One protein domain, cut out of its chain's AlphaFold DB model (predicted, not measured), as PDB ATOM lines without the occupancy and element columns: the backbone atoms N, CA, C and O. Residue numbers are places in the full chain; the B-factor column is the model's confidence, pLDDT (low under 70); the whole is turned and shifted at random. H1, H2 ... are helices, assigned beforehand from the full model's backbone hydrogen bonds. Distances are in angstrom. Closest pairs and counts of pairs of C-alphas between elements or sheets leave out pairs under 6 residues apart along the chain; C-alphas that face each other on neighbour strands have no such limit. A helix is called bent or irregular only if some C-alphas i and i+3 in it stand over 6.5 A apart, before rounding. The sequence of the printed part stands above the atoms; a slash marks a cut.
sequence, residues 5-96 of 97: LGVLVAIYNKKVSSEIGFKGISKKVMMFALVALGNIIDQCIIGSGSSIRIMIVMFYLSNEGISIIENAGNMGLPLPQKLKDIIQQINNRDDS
ATOM      1  N   LEU A   5       7.763 -14.831  38.864       72.94
ATOM      2  CA  LEU A   5       7.455 -14.486  40.252       72.94
ATOM      3  C   LEU A   5       6.017 -14.852  40.627       72.94
ATOM      4  O   LEU A   5       5.763 -15.280  41.743       72.94
ATOM      5  N   GLY A   6       5.090 -14.788  39.670       69.88
ATOM      6  CA  GLY A   6       3.737 -15.304  39.845       69.88
ATOM      7  C   GLY A   6       3.715 -16.820  40.047       69.88
ATOM      8  O   GLY A   6       2.896 -17.304  40.819       69.88
ATOM      9  N   VAL A   7       4.635 -17.561  39.418       74.12
ATOM     10  CA  VAL A   7       4.819 -19.002  39.665       74.12
ATOM     11  C   VAL A   7       5.388 -19.243  41.067       74.12
ATOM     12  O   VAL A   7       4.883 -20.102  41.779       74.12
ATOM     13  N   LEU A   8       6.363 -18.445  41.519       71.81
ATOM     14  CA  LEU A   8       6.881 -18.500  42.897       71.81
ATOM     15  C   LEU A   8       5.792 -18.202  43.936       71.81
ATOM     16  O   LEU A   8       5.657 -18.936  44.911       71.81
ATOM     17  N   VAL A   9       4.963 -17.182  43.702       72.50
ATOM     18  CA  VAL A   9       3.787 -16.867  44.529       72.50
ATOM     19  C   VAL A   9       2.779 -18.020  44.513       72.50
ATOM     20  O   VAL A   9       2.188 -18.329  45.545       72.50
ATOM     21  N   ALA A  10       2.576 -18.687  43.374       72.50
ATOM     22  CA  ALA A  10       1.702 -19.857  43.264       72.50
ATOM     23  C   ALA A  10       2.199 -21.031  44.107       72.50
ATOM     24  O   ALA A  10       1.407 -21.677  44.791       72.50
ATOM     25  N   ILE A  11       3.509 -21.286  44.047       74.00
ATOM     26  CA  ILE A  11       4.186 -22.325  44.823       74.00
ATOM     27  C   ILE A  11       4.070 -22.003  46.313       74.00
ATOM     28  O   ILE A  11       3.647 -22.864  47.082       74.00
ATOM     29  N   TYR A  12       4.346 -20.756  46.704       73.25
ATOM     30  CA  TYR A  12       4.187 -20.284  48.080       73.25
ATOM     31  C   TYR A  12       2.753 -20.480  48.593       73.25
ATOM     32  O   TYR A  12       2.540 -21.008  49.680       73.25
ATOM     33  N   ASN A  13       1.755 -20.153  47.767       75.50
ATOM     34  CA  ASN A  13       0.338 -20.324  48.094       75.50
ATOM     35  C   ASN A  13      -0.194 -21.754  47.877       75.50
ATOM     36  O   ASN A  13      -1.401 -21.967  47.985       75.50
ATOM     37  N   LYS A  14       0.662 -22.733  47.538       72.44
ATOM     38  CA  LYS A  14       0.296 -24.123  47.187       72.44
ATOM     39  C   LYS A  14      -0.792 -24.255  46.105       72.44
ATOM     40  O   LYS A  14      -1.490 -25.263  46.037       72.44
ATOM     41  N   LYS A  15      -0.931 -23.259  45.227       69.06
ATOM     42  CA  LYS A  15      -1.907 -23.211  44.121       69.06
ATOM     43  C   LYS A  15      -1.197 -23.274  42.770       69.06
ATOM     44  O   LYS A  15      -1.333 -22.377  41.938       69.06
ATOM     45  N   VAL A  16      -0.396 -24.316  42.560       64.25
ATOM     46  CA  VAL A  16       0.344 -24.498  41.306       64.25
ATOM     47  C   VAL A  16      -0.518 -25.293  40.333       64.25
ATOM     48  O   VAL A  16      -0.747 -26.479  40.532       64.25
ATOM     49  N   SER A  17      -0.985 -24.642  39.269       75.12
ATOM     50  CA  SER A  17      -1.467 -25.345  38.077       75.12
ATOM     51  C   SER A  17      -0.326 -25.418  37.063       75.12
ATOM     52  O   SER A  17       0.292 -24.396  36.748       75.12
ATOM     53  N   SER A  18      -0.037 -26.620  36.557       67.75
ATOM     54  CA  SER A  18       1.038 -26.880  35.588       67.75
ATOM     55  C   SER A  18       0.893 -26.049  34.313       67.75
ATOM     56  O   SER A  18       1.889 -25.590  33.760       67.75
ATOM     57  N   GLU A  19      -0.340 -25.779  33.887       73.69
ATOM     58  CA  GLU A  19      -0.642 -24.926  32.734       73.69
ATOM     59  C   GLU A  19      -0.186 -23.476  32.968       73.69
ATOM     60  O   GLU A  19       0.391 -22.822  32.094       73.69
ATOM     61  N   ILE A  20      -0.363 -22.986  34.197       71.94
ATOM     62  CA  ILE A  20       0.021 -21.630  34.593       71.94
ATOM     63  C   ILE A  20       1.543 -21.520  34.755       71.94
ATOM     64  O   ILE A  20       2.139 -20.522  34.337       71.94
ATOM     65  N   GLY A  21       2.181 -22.554  35.312       74.94
ATOM     66  CA  GLY A  21       3.639 -22.657  35.400       74.94
ATOM     67  C   GLY A  21       4.299 -22.684  34.020       74.94
ATOM     68  O   GLY A  21       5.217 -21.904  33.758       74.94
ATOM     69  N   PHE A  22       3.773 -23.504  33.107       79.19
ATOM     70  CA  PHE A  22       4.276 -23.617  31.739       79.19
ATOM     71  C   PHE A  22       4.162 -22.293  30.975       79.19
ATOM     72  O   PHE A  22       5.128 -21.862  30.348       79.19
ATOM     73  N   LYS A  23       3.030 -21.588  31.098       80.06
ATOM     74  CA  LYS A  23       2.829 -20.267  30.480       80.06
ATOM     75  C   LYS A  23       3.807 -19.204  30.999       80.06
ATOM     76  O   LYS A  23       4.202 -18.312  30.251       80.06
ATOM     77  N   GLY A  24       4.194 -19.276  32.274       79.50
ATOM     78  CA  GLY A  24       5.196 -18.381  32.856       79.50
ATOM     79  C   GLY A  24       6.610 -18.664  32.343       79.50
ATOM     80  O   GLY A  24       7.348 -17.735  32.013       79.50
ATOM     81  N   ILE A  25       6.973 -19.944  32.243       83.19
ATOM     82  CA  ILE A  25       8.293 -20.382  31.773       83.19
ATOM     83  C   ILE A  25       8.457 -20.112  30.272       83.19
ATOM     84  O   ILE A  25       9.477 -19.555  29.866       83.19
ATOM     85  N   SER A  26       7.452 -20.424  29.448       85.19
ATOM     86  CA  SER A  26       7.517 -20.231  27.994       85.19
ATOM     87  C   SER A  26       7.764 -18.771  27.604       85.19
ATOM     88  O   SER A  26       8.602 -18.489  26.747       85.19
ATOM     89  N   LYS A  27       7.127 -17.819  28.299       84.56
ATOM     90  CA  LYS A  27       7.387 -16.384  28.111       84.56
ATOM     91  C   LYS A  27       8.843 -16.005  28.372       84.56
ATOM     92  O   LYS A  27       9.398 -15.201  27.630       84.56
ATOM     93  N   LYS A  28       9.479 -16.579  29.397       85.12
ATOM     94  CA  LYS A  28      10.880 -16.276  29.727       85.12
ATOM     95  C   LYS A  28      11.845 -16.857  28.714       85.12
ATOM     96  O   LYS A  28      12.793 -16.177  28.339       85.12
ATOM     97  N   VAL A  29      11.577 -18.070  28.233       90.31
ATOM     98  CA  VAL A  29      12.343 -18.666  27.130       90.31
ATOM     99  C   VAL A  29      12.308 -17.742  25.909       90.31
ATOM    100  O   VAL A  29      13.354 -17.446  25.340       90.31
ATOM    101  N   MET A  30      11.136 -17.193  25.574       90.00
ATOM    102  CA  MET A  30      10.997 -16.221  24.484       90.00
ATOM    103  C   MET A  30      11.769 -14.915  24.746       90.00
ATOM    104  O   MET A  30      12.437 -14.409  23.847       90.00
ATOM    105  N   MET A  31      11.743 -14.381  25.973       91.12
ATOM    106  CA  MET A  31      12.543 -13.198  26.331       91.12
ATOM    107  C   MET A  31      14.045 -13.450  26.159       91.12
ATOM    108  O   MET A  31      14.735 -12.625  25.565       91.12
ATOM    109  N   PHE A  32      14.557 -14.592  26.628       91.56
ATOM    110  CA  PHE A  32      15.966 -14.946  26.448       91.56
ATOM    111  C   PHE A  32      16.334 -15.103  24.970       91.56
ATOM    112  O   PHE A  32      17.390 -14.625  24.564       91.56
ATOM    113  N   ALA A  33      15.451 -15.691  24.157       94.38
ATOM    114  CA  ALA A  33      15.648 -15.781  22.712       94.38
ATOM    115  C   ALA A  33      15.754 -14.389  22.058       94.38
ATOM    116  O   ALA A  33      16.631 -14.163  21.228       94.38
ATOM    117  N   LEU A  34      14.923 -13.428  22.476       93.44
ATOM    118  CA  LEU A  34      14.974 -12.053  21.965       93.44
ATOM    119  C   LEU A  34      16.218 -11.289  22.426       93.44
ATOM    120  O   LEU A  34      16.797 -10.539  21.646       93.44
ATOM    121  N   VAL A  35      16.675 -11.497  23.662       94.38
ATOM    122  CA  VAL A  35      17.942 -10.924  24.145       94.38
ATOM    123  C   VAL A  35      19.129 -11.508  23.371       94.38
ATOM    124  O   VAL A  35      20.031 -10.763  22.986       94.38
ATOM    125  N   ALA A  36      19.120 -12.816  23.100       93.19
ATOM    126  CA  ALA A  36      20.135 -13.470  22.278       93.19
ATOM    127  C   ALA A  36      20.130 -12.926  20.841       93.19
ATOM    128  O   ALA A  36      21.191 -12.622  20.300       93.19
ATOM    129  N   LEU A  37      18.948 -12.716  20.257       93.75
ATOM    130  CA  LEU A  37      18.807 -12.077  18.950       93.75
ATOM    131  C   LEU A  37      19.361 -10.645  18.958       93.75
ATOM    132  O   LEU A  37      20.124 -10.280  18.069       93.75
ATOM    133  N   GLY A  38      19.041  -9.860  19.989       91.38
ATOM    134  CA  GLY A  38      19.587  -8.517  20.174       91.38
ATOM    135  C   GLY A  38      21.110  -8.500  20.243       91.38
ATOM    136  O   GLY A  38      21.740  -7.646  19.630       91.38
ATOM    137  N   ASN A  39      21.703  -9.484  20.924       91.94
ATOM    138  CA  ASN A  39      23.152  -9.652  20.971       91.94
ATOM    139  C   ASN A  39      23.759  -9.958  19.594       91.94
ATOM    140  O   ASN A  39      24.809  -9.418  19.262       91.94
ATOM    141  N   ILE A  40      23.117 -10.821  18.800       91.19
ATOM    142  CA  ILE A  40      23.581 -11.143  17.443       91.19
ATOM    143  C   ILE A  40      23.513  -9.893  16.560       91.19
ATOM    144  O   ILE A  40      24.470  -9.591  15.858       91.19
ATOM    145  N   ILE A  41      22.422  -9.127  16.639       90.06
ATOM    146  CA  ILE A  41      22.258  -7.866  15.900       90.06
ATOM    147  C   ILE A  41      23.345  -6.858  16.289       90.06
ATOM    148  O   ILE A  41      23.984  -6.274  15.416       90.06
ATOM    149  N   ASP A  42      23.580  -6.680  17.588       88.06
ATOM    150  CA  ASP A  42      24.622  -5.798  18.114       88.06
ATOM    151  C   ASP A  42      26.009  -6.152  17.550       88.06
ATOM    152  O   ASP A  42      26.740  -5.272  17.091       88.06
ATOM    153  N   GLN A  43      26.355  -7.443  17.522       86.69
ATOM    154  CA  GLN A  43      27.655  -7.901  17.028       86.69
ATOM    155  C   GLN A  43      27.771  -7.858  15.499       86.69
ATOM    156  O   GLN A  43      28.816  -7.475  14.982       86.69
ATOM    157  N   CYS A  44      26.718  -8.232  14.769       83.31
ATOM    158  CA  CYS A  44      26.766  -8.350  13.311       83.31
ATOM    159  C   CYS A  44      26.521  -7.028  12.572       83.31
ATOM    160  O   CYS A  44      27.027  -6.867  11.467       83.31
ATOM    161  N   ILE A  45      25.731  -6.107  13.137       79.38
ATOM    162  CA  ILE A  45      25.293  -4.884  12.439       79.38
ATOM    163  C   ILE A  45      25.965  -3.634  13.007       79.38
ATOM    164  O   ILE A  45      26.385  -2.766  12.247       79.38
ATOM    165  N   ILE A  46      26.075  -3.526  14.334       78.69
ATOM    166  CA  ILE A  46      26.617  -2.324  14.994       78.69
ATOM    167  C   ILE A  46      28.137  -2.440  15.193       78.69
ATOM    168  O   ILE A  46      28.823  -1.431  15.345       78.69
ATOM    169  N   GLY A  47      28.686  -3.657  15.158       67.81
ATOM    170  CA  GLY A  47      30.126  -3.929  15.081       67.81
ATOM    171  C   GLY A  47      30.891  -3.781  16.401       67.81
ATOM    172  O   GLY A  47      31.908  -4.445  16.584       67.81
ATOM    173  N   SER A  48      30.406  -2.973  17.350       65.06
ATOM    174  CA  SER A  48      31.027  -2.821  18.681       65.06
ATOM    175  C   SER A  48      30.096  -2.228  19.752       65.06
ATOM    176  O   SER A  48      30.556  -1.608  20.711       65.06
ATOM    177  N   GLY A  49      28.779  -2.380  19.591       67.19
ATOM    178  CA  GLY A  49      27.778  -1.869  20.530       67.19
ATOM    179  C   GLY A  49      27.111  -2.981  21.330       67.19
ATOM    180  O   GLY A  49      27.024  -4.113  20.881       67.19
ATOM    181  N   SER A  50      26.613  -2.652  22.519       85.00
ATOM    182  CA  SER A  50      25.678  -3.498  23.278       85.00
ATOM    183  C   SER A  50      24.297  -2.854  23.409       85.00
ATOM    184  O   SER A  50      23.534  -3.169  24.322       85.00
ATOM    185  N   SER A  51      24.019  -1.873  22.553       88.19
ATOM    186  CA  SER A  51      22.893  -0.958  22.685       88.19
ATOM    187  C   SER A  51      21.559  -1.673  22.507       88.19
ATOM    188  O   SER A  51      20.655  -1.467  23.316       88.19
ATOM    189  N   ILE A  52      21.432  -2.550  21.507       90.88
ATOM    190  CA  ILE A  52      20.178  -3.259  21.223       90.88
ATOM    191  C   ILE A  52      19.900  -4.302  22.301       90.88
ATOM    192  O   ILE A  52      18.787  -4.368  22.825       90.88
ATOM    193  N   ARG A  53      20.912  -5.074  22.704       92.88
ATOM    194  CA  ARG A  53      20.812  -6.032  23.807       92.88
ATOM    195  C   ARG A  53      20.408  -5.331  25.099       92.88
ATOM    196  O   ARG A  53      19.485  -5.795  25.761       92.88
ATOM    197  N   ILE A  54      21.053  -4.215  25.454       92.81
ATOM    198  CA  ILE A  54      20.713  -3.444  26.661       92.81
ATOM    199  C   ILE A  54      19.288  -2.896  26.567       92.81
ATOM    200  O   ILE A  54      18.549  -2.993  27.543       92.81
ATOM    201  N   MET A  55      18.873  -2.379  25.409       93.25
ATOM    202  CA  MET A  55      17.515  -1.875  25.200       93.25
ATOM    203  C   MET A  55      16.465  -2.972  25.416       93.25
ATOM    204  O   MET A  55      15.506  -2.769  26.157       93.25
ATOM    205  N   ILE A  56      16.664  -4.151  24.820       94.12
ATOM    206  CA  ILE A  56      15.752  -5.294  24.965       94.12
ATOM    207  C   ILE A  56      15.722  -5.777  26.419       94.12
ATOM    208  O   ILE A  56      14.645  -6.023  26.966       94.12
ATOM    209  N   VAL A  57      16.885  -5.871  27.072       93.75
ATOM    210  CA  VAL A  57      16.972  -6.233  28.491       93.75
ATOM    211  C   VAL A  57      16.219  -5.222  29.349       93.75
ATOM    212  O   VAL A  57      15.386  -5.633  30.145       93.75
ATOM    213  N   MET A  58      16.446  -3.919  29.175       93.75
ATOM    214  CA  MET A  58      15.772  -2.877  29.956       93.75
ATOM    215  C   MET A  58      14.259  -2.873  29.734       93.75
ATOM    216  O   MET A  58      13.499  -2.705  30.691       93.75
ATOM    217  N   PHE A  59      13.808  -3.119  28.503       91.62
ATOM    218  CA  PHE A  59      12.390  -3.238  28.181       91.62
ATOM    219  C   PHE A  59      11.732  -4.392  28.950       91.62
ATOM    220  O   PHE A  59      10.750  -4.193  29.670       91.62
ATOM    221  N   TYR A  60      12.294  -5.601  28.859       90.38
ATOM    222  CA  TYR A  60      11.731  -6.763  29.548       90.38
ATOM    223  C   TYR A  60      11.935  -6.719  31.065       90.38
ATOM    224  O   TYR A  60      11.054  -7.152  31.807       90.38
ATOM    225  N   LEU A  61      13.040  -6.137  31.535       90.94
ATOM    226  CA  LEU A  61      13.303  -5.916  32.954       90.94
ATOM    227  C   LEU A  61      12.285  -4.955  33.566       90.94
ATOM    228  O   LEU A  61      11.812  -5.221  34.663       90.94
ATOM    229  N   SER A  62      11.902  -3.887  32.864       88.50
ATOM    230  CA  SER A  62      10.869  -2.955  33.341       88.50
ATOM    231  C   SER A  62       9.515  -3.660  33.496       88.50
ATOM    232  O   SER A  62       8.852  -3.518  34.524       88.50
ATOM    233  N   ASN A  63       9.148  -4.502  32.524       83.81
ATOM    234  CA  ASN A  63       7.907  -5.285  32.559       83.81
ATOM    235  C   ASN A  63       7.887  -6.315  33.704       83.81
ATOM    236  O   ASN A  63       6.872  -6.486  34.383       83.81
ATOM    237  N   GLU A  64       9.008  -6.997  33.950       85.19
ATOM    238  CA  GLU A  64       9.152  -7.905  35.093       85.19
ATOM    239  C   GLU A  64       9.222  -7.139  36.419       85.19
ATOM    240  O   GLU A  64       8.645  -7.588  37.405       85.19
ATOM    241  N   GLY A  65       9.865  -5.971  36.441       87.56
ATOM    242  CA  GLY A  65      10.019  -5.111  37.612       87.56
ATOM    243  C   GLY A  65       8.678  -4.687  38.199       87.56
ATOM    244  O   GLY A  65       8.470  -4.834  39.401       87.56
ATOM    245  N   ILE A  66       7.726  -4.272  37.354       85.44
ATOM    246  CA  ILE A  66       6.351  -3.966  37.787       85.44
ATOM    247  C   ILE A  66       5.721  -5.191  38.463       85.44
ATOM    248  O   ILE A  66       5.216  -5.098  39.580       85.44
ATOM    249  N   SER A  67       5.825  -6.363  37.827       81.62
ATOM    250  CA  SER A  67       5.296  -7.610  38.392       81.62
ATOM    251  C   SER A  67       5.996  -8.026  39.687       81.62
ATOM    252  O   SER A  67       5.376  -8.661  40.538       81.62
ATOM    253  N   ILE A  68       7.284  -7.716  39.853       84.25
ATOM    254  CA  ILE A  68       8.020  -8.008  41.085       84.25
ATOM    255  C   ILE A  68       7.482  -7.164  42.229       84.25
ATOM    256  O   ILE A  68       7.193  -7.707  43.292       84.25
ATOM    257  N   ILE A  69       7.312  -5.862  42.008       85.62
ATOM    258  CA  ILE A  69       6.839  -4.958  43.054       85.62
ATOM    259  C   ILE A  69       5.386  -5.286  43.430       85.62
ATOM    260  O   ILE A  69       5.060  -5.340  44.612       85.62
ATOM    261  N   GLU A  70       4.532  -5.596  42.453       82.00
ATOM    262  CA  GLU A  70       3.158  -6.048  42.700       82.00
ATOM    263  C   GLU A  70       3.126  -7.314  43.576       82.00
ATOM    264  O   GLU A  70       2.453  -7.359  44.607       82.00
ATOM    265  N   ASN A  71       3.913  -8.333  43.217       80.56
ATOM    266  CA  ASN A  71       3.978  -9.571  43.991       80.56
ATOM    267  C   ASN A  71       4.617  -9.371  45.372       80.56
ATOM    268  O   ASN A  71       4.179 -10.006  46.327       80.56
ATOM    269  N   ALA A  72       5.607  -8.486  45.504       83.69
ATOM    270  CA  ALA A  72       6.192  -8.137  46.793       83.69
ATOM    271  C   ALA A  72       5.140  -7.523  47.733       83.69
ATOM    272  O   ALA A  72       5.041  -7.917  48.894       83.69
ATOM    273  N   GLY A  73       4.295  -6.628  47.209       83.25
ATOM    274  CA  GLY A  73       3.156  -6.080  47.942       83.25
ATOM    275  C   GLY A  73       2.161  -7.159  48.368       83.25
ATOM    276  O   GLY A  73       1.748  -7.183  49.525       83.25
ATOM    277  N   ASN A  74       1.848  -8.101  47.471       79.12
ATOM    278  CA  ASN A  74       0.957  -9.232  47.760       79.12
ATOM    279  C   ASN A  74       1.528 -10.210  48.802       79.12
ATOM    280  O   ASN A  74       0.766 -10.837  49.529       79.12
ATOM    281  N   MET A  75       2.855 -10.338  48.896       78.69
ATOM    282  CA  MET A  75       3.530 -11.121  49.940       78.69
ATOM    283  C   MET A  75       3.616 -10.385  51.290       78.69
ATOM    284  O   MET A  75       4.119 -10.953  52.256       78.69
ATOM    285  N   GLY A  76       3.137  -9.139  51.379       80.50
ATOM    286  CA  GLY A  76       3.146  -8.353  52.614       80.50
ATOM    287  C   GLY A  76       4.469  -7.638  52.900       80.50
ATOM    288  O   GLY A  76       4.669  -7.164  54.018       80.50
ATOM    289  N   LEU A  77       5.371  -7.525  51.917       84.56
ATOM    290  CA  LEU A  77       6.586  -6.726  52.083       84.56
ATOM    291  C   LEU A  77       6.219  -5.241  52.265       84.56
ATOM    292  O   LEU A  77       5.325  -4.733  51.573       84.56
ATOM    293  N   PRO A  78       6.894  -4.516  53.175       82.75
ATOM    294  CA  PRO A  78       6.628  -3.104  53.403       82.75
ATOM    295  C   PRO A  78       7.053  -2.288  52.177       82.75
ATOM    296  O   PRO A  78       8.227  -1.982  51.982       82.75
ATOM    297  N   LEU A  79       6.079  -1.941  51.334       85.50
ATOM    298  CA  LEU A  79       6.269  -1.054  50.189       85.50
ATOM    299  C   LEU A  79       5.789   0.367  50.517       85.50
ATOM    300  O   LEU A  79       4.705   0.513  51.094       85.50
ATOM    301  N   PRO A  80       6.526   1.412  50.098       89.06
ATOM    302  CA  PRO A  80       6.087   2.798  50.230       89.06
ATOM    303  C   PRO A  80       4.718   3.032  49.578       89.06
ATOM    304  O   PRO A  80       4.470   2.550  48.471       89.06
ATOM    305  N   GLN A  81       3.853   3.826  50.216       84.00
ATOM    306  CA  GLN A  81       2.484   4.057  49.734       84.00
ATOM    307  C   GLN A  81       2.449   4.626  48.308       84.00
ATOM    308  O   GLN A  81       1.758   4.085  47.452       84.00
ATOM    309  N   LYS A  82       3.308   5.611  48.009       85.50
ATOM    310  CA  LYS A  82       3.446   6.180  46.656       85.50
ATOM    311  C   LYS A  82       3.713   5.115  45.587       85.50
ATOM    312  O   LYS A  82       3.232   5.245  44.469       85.50
ATOM    313  N   LEU A  83       4.478   4.071  45.912       85.19
ATOM    314  CA  LEU A  83       4.808   3.008  44.965       85.19
ATOM    315  C   LEU A  83       3.597   2.104  44.699       85.19
ATOM    316  O   LEU A  83       3.347   1.745  43.551       85.19
ATOM    317  N   LYS A  84       2.818   1.791  45.744       82.88
ATOM    318  CA  LYS A  84       1.554   1.053  45.613       82.88
ATOM    319  C   LYS A  84       0.551   1.825  44.754       82.88
ATOM    320  O   LYS A  84      -0.017   1.249  43.831       82.88
ATOM    321  N   ASP A  85       0.408   3.126  45.004       85.38
ATOM    322  CA  ASP A  85      -0.531   3.989  44.281       85.38
ATOM    323  C   ASP A  85      -0.187   4.077  42.782       85.38
ATOM    324  O   ASP A  85      -1.075   4.031  41.930       85.38
ATOM    325  N   ILE A  86       1.107   4.162  42.441       86.81
ATOM    326  CA  ILE A  86       1.581   4.171  41.048       86.81
ATOM    327  C   ILE A  86       1.254   2.843  40.356       86.81
ATOM    328  O   ILE A  86       0.739   2.846  39.239       86.81
ATOM    329  N   ILE A  87       1.522   1.709  41.007       82.81
ATOM    330  CA  ILE A  87       1.252   0.385  40.428       82.81
ATOM    331  C   ILE A  87      -0.246   0.177  40.214       82.81
ATOM    332  O   ILE A  87      -0.653  -0.295  39.154       82.81
ATOM    333  N   GLN A  88      -1.074   0.591  41.175       81.50
ATOM    334  CA  GLN A  88      -2.525   0.496  41.052       81.50
ATOM    335  C   GLN A  88      -3.061   1.359  39.899       81.50
ATOM    336  O   GLN A  88      -3.922   0.911  39.143       81.50
ATOM    337  N   GLN A  89      -2.514   2.563  39.699       84.25
ATOM    338  CA  GLN A  89      -2.853   3.396  38.540       84.25
ATOM    339  C   GLN A  89      -2.448   2.760  37.206       84.25
ATOM    340  O   GLN A  89      -3.178   2.909  36.227       84.25
ATOM    341  N   ILE A  90      -1.303   2.074  37.146       82.06
ATOM    342  CA  ILE A  90      -0.857   1.374  35.932       82.06
ATOM    343  C   ILE A  90      -1.808   0.211  35.614       82.06
ATOM    344  O   ILE A  90      -2.257   0.111  34.475       82.06
ATOM    345  N   ASN A  91      -2.182  -0.603  36.608       74.31
ATOM    346  CA  ASN A  91      -3.118  -1.716  36.411       74.31
ATOM    347  C   ASN A  91      -4.505  -1.238  35.939       74.31
ATOM    348  O   ASN A  91      -5.030  -1.775  34.970       74.31
ATOM    349  N   ASN A  92      -5.057  -0.172  36.529       75.25
ATOM    350  CA  ASN A  92      -6.368   0.361  36.124       75.25
ATOM    351  C   ASN A  92      -6.414   0.843  34.657       75.25
ATOM    352  O   ASN A  92      -7.483   0.876  34.045       75.25
ATOM    353  N   ARG A  93      -5.268   1.236  34.083       71.44
ATOM    354  CA  ARG A  93      -5.167   1.638  32.668       71.44
ATOM    355  C   ARG A  93      -5.125   0.445  31.713       71.44
ATOM    356  O   ARG A  93      -5.577   0.595  30.583       71.44
ATOM    357  N   ASP A  94      -4.594  -0.698  32.149       63.28
ATOM    358  CA  ASP A  94      -4.559  -1.936  31.354       63.28
ATOM    359  C   ASP A  94      -5.965  -2.559  31.226       63.28
ATOM    360  O   ASP A  94      -6.293  -3.081  30.165       63.28
ATOM    361  N   ASP A  95      -6.812  -2.446  32.260       57.81
ATOM    362  CA  ASP A  95      -8.170  -3.026  32.288       57.81
ATOM    363  C   ASP A  95      -9.239  -2.185  31.555       57.81
ATOM    364  O   ASP A  95     -10.355  -2.648  31.332       57.81
ATOM    365  N   SER A  96      -8.925  -0.942  31.169       52.84
ATOM    366  CA  SER A  96      -9.862  -0.028  30.485       52.84
ATOM    367  C   SER A  96      -9.833  -0.146  28.948       52.84
ATOM    368  O   SER A  96     -10.194   0.806  28.253       52.84
TER     369      SER A  96
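This is residues 5 to 96 of the 97 residues of the protein "Toxin secretion/phage lysis holin" of Anaerocolumna aminovalerica (UniProt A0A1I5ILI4). Two long helices, H2 and H3, make a narrow V that is closed at their link and opens toward the other end, where the short helix H1 sits in the mouth between them. H4 packs crosswise on the last part of H3, away from H2, and the whole is loosely built. The printed part has 92 residues with four named helices in the order H1, H2, H3, H4 and no named strand; its class is all helix. The radius of gyration of the C-alphas is 16.6 A, and the C-alphas span 46 by 34 by 28 A.

Start at H1, residues 5 to 12, and go on to H2, residues 18 to 46: the two form a helical hairpin and touch, their closest C-alphas being those of Val 7 and Gly 21, 5.7 A apart. Their lines stand at a shallow tilt of 30 degrees, opposite ways, and H2 touches H1 with residues 20 to 24 alone. Next comes H3, residues 51 to 74, the hub, which touches the three other helices. H2 and H3 form a second helical hairpin at a shallow tilt of 25 degrees, opposite ways; residues 31 to 42 of H2 touch residues 51 to 60 of H3, closest at the C-alphas of Gly 38 and Arg 53, 4.6 A apart. Look near residue 62 for a kink of 26 degrees in H3. Farther on, residues 67 to 71 of H3 touch H1, closest at the C-alphas of Leu 5 and Ile 68, 6.6 A apart; these helices run the same way at a shallow tilt of 34.8 degrees, only just short of steep. Last is H4, residues 81 to 94, which touches H3 and is only just about perpendicular to it at 70.2 degrees; the closest C-alphas are those of Glu 70 and Ile 87, 7.1 A apart. H4 is apart from H1 and H2. The helix packing is mostly aligned, with 3 of 4 touching pairs at a shallow tilt. Each O i to N i+4 pair is within hydrogen-bond range in H1 and H4, against 23 of 25 in H2 and 19 of 20 in H3.

Find C-alpha 5 at (7.455, -14.486, 40.252), where H1 begins; it is 10.3 A long. H2 runs 41.0 A from C-alpha 18 to C-alpha 46 at (26.617, -2.324, 14.994). It is neither bent nor irregular, but only just: C-alphas 43 and 46 are 6.0 A apart. From C-alpha 51, H3 runs 34.3 A back to C-alpha 74. H4 covers 20.6 A and ends at C-alpha 94, (-4.559, -1.936, 31.354).

The two C-alphas farthest apart are those of Lys 14 and Gly 47, at 48.3 A. The printed part has no cut. The links H1 to H2 and H2 to H3 are tight, and H3 to H4 is short. The mean pLDDT of the printed part is 82.0; look for values under 70 at residues 6, 15 to 16, 18, 47 to 49 and 94 to 96.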